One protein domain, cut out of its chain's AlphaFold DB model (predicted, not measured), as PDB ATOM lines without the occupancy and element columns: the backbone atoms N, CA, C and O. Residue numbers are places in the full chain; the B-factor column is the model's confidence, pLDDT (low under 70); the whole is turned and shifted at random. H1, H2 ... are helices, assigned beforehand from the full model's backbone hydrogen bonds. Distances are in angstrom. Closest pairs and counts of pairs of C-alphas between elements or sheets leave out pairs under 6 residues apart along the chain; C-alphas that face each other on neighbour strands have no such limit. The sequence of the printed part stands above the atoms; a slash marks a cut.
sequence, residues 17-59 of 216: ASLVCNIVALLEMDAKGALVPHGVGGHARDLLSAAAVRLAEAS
ATOM      1  N   ALA A  17     242.347 189.306 132.319       79.69
ATOM      2  CA  ALA A  17     242.369 188.172 131.399       79.69
ATOM      3  C   ALA A  17     242.393 186.835 132.157       79.69
ATOM      4  O   ALA A  17     241.579 185.952 131.889       79.69
ATOM      5  N   SER A  18     243.253 186.721 133.170       82.94
ATOM      6  CA  SER A  18     243.338 185.560 134.056       82.94
ATOM      7  C   SER A  18     242.026 185.330 134.803       82.94
ATOM      8  O   SER A  18     241.593 184.188 134.961       82.94
ATOM      9  N   LEU A  19     241.363 186.402 135.248       89.25
ATOM     10  CA  LEU A  19     240.062 186.316 135.908       89.25
ATOM     11  C   LEU A  19     238.994 185.751 134.962       89.25
ATOM     12  O   LEU A  19     238.283 184.821 135.336       89.25
ATOM     13  N   VAL A  20     238.921 186.258 133.728       84.94
ATOM     14  CA  VAL A  20     238.000 185.755 132.696       84.94
ATOM     15  C   VAL A  20     238.274 184.280 132.384       84.94
ATOM     16  O   VAL A  20     237.341 183.478 132.400       84.94
ATOM     17  N   CYS A  21     239.536 183.891 132.177       79.56
ATOM     18  CA  CYS A  21     239.909 182.494 131.934       79.56
ATOM     19  C   CYS A  21     239.489 181.571 133.085       79.56
ATOM     20  O   CYS A  21     238.944 180.495 132.842       79.56
ATOM     21  N   ASN A  22     239.690 181.999 134.332       87.06
ATOM     22  CA  ASN A  22     239.293 181.218 135.502       87.06
ATOM     23  C   ASN A  22     237.772 181.080 135.617       87.06
ATOM     24  O   ASN A  22     237.285 180.006 135.963       87.06
ATOM     25  N   ILE A  23     237.013 182.132 135.292       89.19
ATOM     26  CA  ILE A  23     235.548 182.058 135.249       89.19
ATOM     27  C   ILE A  23     235.097 181.028 134.205       89.19
ATOM     28  O   ILE A  23     234.289 180.159 134.524       89.19
ATOM     29  N   VAL A  24     235.646 181.074 132.987       86.25
ATOM     30  CA  VAL A  24     235.314 180.111 131.920       86.25
ATOM     31  C   VAL A  24     235.652 178.680 132.343       86.25
ATOM     32  O   VAL A  24     234.812 177.791 132.224       86.25
ATOM     33  N   ALA A  25     236.836 178.462 132.919       86.44
ATOM     34  CA  ALA A  25     237.251 177.145 133.393       86.44
ATOM     35  C   ALA A  25     236.302 176.582 134.466       86.44
ATOM     36  O   ALA A  25     235.945 175.404 134.418       86.44
ATOM     37  N   LEU A  26     235.840 177.415 135.407       89.94
ATOM     38  CA  LEU A  26     234.871 177.004 136.428       89.94
ATOM     39  C   LEU A  26     233.537 176.570 135.815       89.94
ATOM     40  O   LEU A  26     232.968 175.562 136.233       89.94
ATOM     41  N   LEU A  27     233.058 177.300 134.808       88.00
ATOM     42  CA  LEU A  27     231.824 176.969 134.097       88.00
ATOM     43  C   LEU A  27     231.952 175.665 133.298       88.00
ATOM     44  O   LEU A  27     231.031 174.850 133.297       88.00
ATOM     45  N   GLU A  28     233.103 175.415 132.674       83.75
ATOM     46  CA  GLU A  28     233.358 174.145 131.991       83.75
ATOM     47  C   GLU A  28     233.435 172.959 132.954       83.75
ATOM     48  O   GLU A  28     232.926 171.878 132.656       83.75
ATOM     49  N   MET A  29     234.097 173.134 134.099       82.25
ATOM     50  CA  MET A  29     234.183 172.096 135.125       82.25
ATOM     51  C   MET A  29     232.800 171.761 135.689       82.25
ATOM     52  O   MET A  29     232.503 170.588 135.917       82.25
ATOM     53  N   ASP A  30     231.944 172.768 135.867       85.38
ATOM     54  CA  ASP A  30     230.538 172.584 136.228       85.38
ATOM     55  C   ASP A  30     229.771 171.793 135.157       85.38
ATOM     56  O   ASP A  30     229.141 170.784 135.474       85.38
ATOM     57  N   ALA A  31     229.896 172.176 133.881       82.75
ATOM     58  CA  ALA A  31     229.244 171.494 132.758       82.75
ATOM     59  C   ALA A  31     229.698 170.031 132.599       82.75
ATOM     60  O   ALA A  31     228.899 169.158 132.265       82.75
ATOM     61  N   LYS A  32     230.971 169.743 132.894       86.62
ATOM     62  CA  LYS A  32     231.542 168.384 132.918       86.62
ATOM     63  C   LYS A  32     231.121 167.576 134.154       86.62
ATOM     64  O   LYS A  32     231.503 166.415 134.275       86.62
ATOM     65  N   GLY A  33     230.377 168.172 135.088       86.50
ATOM     66  CA  GLY A  33     229.981 167.540 136.345       86.50
ATOM     67  C   GLY A  33     231.136 167.347 137.333       86.50
ATOM     68  O   GLY A  33     230.979 166.644 138.329       86.50
ATOM     69  N   ALA A  34     232.293 167.975 137.100       90.25
ATOM     70  CA  ALA A  34     233.469 167.847 137.963       90.25
ATOM     71  C   ALA A  34     233.286 168.537 139.328       90.25
ATOM     72  O   ALA A  34     234.039 168.264 140.258       90.25
ATOM     73  N   LEU A  35     232.287 169.418 139.455       86.12
ATOM     74  CA  LEU A  35     231.977 170.161 140.683       86.12
ATOM     75  C   LEU A  35     230.830 169.538 141.508       86.12
ATOM     76  O   LEU A  35     230.381 170.120 142.497       86.12
ATOM     77  N   VAL A  36     230.350 168.348 141.137       83.88
ATOM     78  CA  VAL A  36     229.312 167.599 141.870       83.88
ATOM     79  C   VAL A  36     229.846 167.164 143.253       83.88
ATOM     80  O   VAL A  36     230.997 166.743 143.351       83.88
ATOM     81  N   PRO A  37     229.045 167.241 144.340       78.12
ATOM     82  CA  PRO A  37     227.589 167.431 144.359       78.12
ATOM     83  C   PRO A  37     227.098 168.880 144.380       78.12
ATOM     84  O   PRO A  37     225.900 169.095 144.224       78.12
ATOM     85  N   HIS A  38     227.969 169.865 144.590       78.56
ATOM     86  CA  HIS A  38     227.526 171.233 144.875       78.56
ATOM     87  C   HIS A  38     227.403 172.118 143.629       78.56
ATOM     88  O   HIS A  38     226.518 172.971 143.599       78.56
ATOM     89  N   GLY A  39     228.209 171.865 142.595       84.56
ATOM     90  CA  GLY A  39     228.157 172.552 141.307       84.56
ATOM     91  C   GLY A  39     228.228 174.076 141.407       84.56
ATOM     92  O   GLY A  39     228.500 174.665 142.455       84.56
ATOM     93  N   VAL A  40     227.942 174.726 140.289       88.00
ATOM     94  CA  VAL A  40     227.639 176.151 140.219       88.00
ATOM     95  C   VAL A  40     226.123 176.286 140.100       88.00
ATOM     96  O   VAL A  40     225.505 175.814 139.145       88.00
ATOM     97  N   GLY A  41     225.492 176.926 141.088       87.31
ATOM     98  CA  GLY A  41     224.049 177.176 141.052       87.31
ATOM     99  C   GLY A  41     223.652 178.015 139.830       87.31
ATOM    100  O   GLY A  41     224.402 178.900 139.428       87.31
ATOM    101  N   GLY A  42     222.461 177.785 139.263       83.06
ATOM    102  CA  GLY A  42     222.039 178.421 138.000       83.06
ATOM    103  C   GLY A  42     222.195 179.948 137.974       83.06
ATOM    104  O   GLY A  42     222.796 180.488 137.056       83.06
ATOM    105  N   HIS A  43     221.793 180.639 139.046       82.69
ATOM    106  CA  HIS A  43     221.963 182.097 139.150       82.69
ATOM    107  C   HIS A  43     223.436 182.530 139.205       82.69
ATOM    108  O   HIS A  43     223.803 183.563 138.650       82.69
ATOM    109  N   ALA A  44     224.294 181.753 139.873       87.88
ATOM    110  CA  ALA A  44     225.727 182.027 139.903       87.88
ATOM    111  C   ALA A  44     226.346 181.817 138.515       87.88
ATOM    112  O   ALA A  44     227.188 182.607 138.102       87.88
ATOM    113  N   ARG A  45     225.877 180.810 137.769       88.44
ATOM    114  CA  ARG A  45     226.299 180.530 136.394       88.44
ATOM    115  C   ARG A  45     226.012 181.704 135.457       88.44
ATOM    116  O   ARG A  45     226.902 182.124 134.716       88.44
ATOM    117  N   ASP A  46     224.808 182.264 135.540       85.44
ATOM    118  CA  ASP A  46     224.394 183.401 134.714       85.44
ATOM    119  C   ASP A  46     225.190 184.668 135.060       85.44
ATOM    120  O   ASP A  46     225.671 185.372 134.170       85.44
ATOM    121  N   LEU A  47     225.391 184.936 136.357       90.62
ATOM    122  CA  LEU A  47     226.181 186.080 136.821       90.62
ATOM    123  C   LEU A  47     227.653 185.970 136.419       90.62
ATOM    124  O   LEU A  47     228.231 186.959 135.968       90.62
ATOM    125  N   LEU A  48     228.251 184.785 136.550       90.25
ATOM    126  CA  LEU A  48     229.632 184.525 136.148       90.25
ATOM    127  C   LEU A  48     229.806 184.679 134.634       90.25
ATOM    128  O   LEU A  48     230.722 185.372 134.197       90.25
ATOM    129  N   SER A  49     228.885 184.128 133.840       82.44
ATOM    130  CA  SER A  49     228.880 184.290 132.380       82.44
ATOM    131  C   SER A  49     228.791 185.763 131.975       82.44
ATOM    132  O   SER A  49     229.604 186.251 131.189       82.44
ATOM    133  N   ALA A  50     227.847 186.512 132.554       81.81
ATOM    134  CA  ALA A  50     227.681 187.934 132.266       81.81
ATOM    135  C   ALA A  50     228.888 188.773 132.717       81.81
ATOM    136  O   ALA A  50     229.267 189.729 132.036       81.81
ATOM    137  N   ALA A  51     229.500 188.427 133.854       85.06
ATOM    138  CA  ALA A  51     230.706 189.083 134.343       85.06
ATOM    139  C   ALA A  51     231.888 188.848 133.397       85.06
ATOM    140  O   ALA A  51     232.563 189.810 133.045       85.06
ATOM    141  N   ALA A  52     232.100 187.613 132.934       82.25
ATOM    142  CA  ALA A  52     233.164 187.289 131.988       82.25
ATOM    143  C   ALA A  52     233.040 188.101 130.688       82.25
ATOM    144  O   ALA A  52     234.024 188.689 130.247       82.25
ATOM    145  N   VAL A  53     231.827 188.204 130.126       79.56
ATOM    146  CA  VAL A  53     231.555 189.013 128.921       79.56
ATOM    147  C   VAL A  53     231.906 190.479 129.156       79.56
ATOM    148  O   VAL A  53     232.704 191.050 128.418       79.56
ATOM    149  N   ARG A  54     231.376 191.085 130.222       84.19
ATOM    150  CA  ARG A  54     231.616 192.507 130.509       84.19
ATOM    151  C   ARG A  54     233.077 192.801 130.829       84.19
ATOM    152  O   ARG A  54     233.563 193.862 130.468       84.19
ATOM    153  N   LEU A  55     233.777 191.894 131.509       84.50
ATOM    154  CA  LEU A  55     235.202 192.046 131.818       84.50
ATOM    155  C   LEU A  55     236.071 191.923 130.564       84.50
ATOM    156  O   LEU A  55     237.047 192.659 130.434       84.50
ATOM    157  N   ALA A  56     235.702 191.042 129.631       74.31
ATOM    158  CA  ALA A  56     236.361 190.944 128.334       74.31
ATOM    159  C   ALA A  56     236.131 192.205 127.481       74.31
ATOM    160  O   ALA A  56     237.060 192.680 126.838       74.31
ATOM    161  N   GLU A  57     234.927 192.783 127.524       75.00
ATOM    162  CA  GLU A  57     234.581 194.032 126.823       75.00
ATOM    163  C   GLU A  57     235.191 195.286 127.471       75.00
ATOM    164  O   GLU A  57     235.506 196.251 126.780       75.00
ATOM    165  N   ALA A  58     235.337 195.290 128.799       68.00
ATOM    166  CA  ALA A  58     235.875 196.414 129.565       68.00
ATOM    167  C   ALA A  58     237.406 196.442 129.607       68.00
ATOM    168  O   ALA A  58     237.982 197.441 130.045       68.00
ATOM    169  N   SER A  59     238.073 195.368 129.178       51.25
ATOM    170  CA  SER A  59     239.513 195.420 128.971       51.25
ATOM    171  C   SER A  59     239.766 196.408 127.832       51.25
ATOM    172  O   SER A  59     239.244 196.189 126.734       51.25
TER     173      SER A  59
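What this domain is: This is residues 17 to 59 of the 216 residues of an uncharacterized protein of Delftia acidovorans (UniProt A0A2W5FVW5). A helical hairpin: the longer helix H2 and the helix H1 lie side by side and run opposite ways, with the loop of residues 32 to 41 joining them at one end. The printed part has 43 residues with two named helices, H1 then H2, and no named strand; the class is all helix. It is only just compact, close to loose, with a radius of gyration of the C-alphas of 10.6 A, and only just elongated, spanning 34 by 19 by 10 A.

Where its parts are: H2, residues 42 to 58, is 24.2 A long from C-alpha 42 at (222.039, 178.421, 138.000) to C-alpha 58 at (235.875, 196.414, 129.565). H1, residues 17 to 31, is 21.3 A long and begins with C-alpha 17 at (242.369, 188.172, 131.399).

How they stand to each other: H2 and H1 touch, and their closest C-alphas, those of Ala 52 and Val 20, are 5.1 A apart. They form a helical hairpin, with a shallow tilt of 26 degrees, opposite ways. In H1 and H2 every O i to N i+4 pair is within hydrogen-bond range.

The domain as a whole: The two C-alphas farthest apart, those of Pro 37 and Ser 59, are 34.1 A apart. The link from H1 to H2, 10 residues, is short. The printed part has no cut. Its mean pLDDT is 83.4, and residues 58 to 59 are under 70.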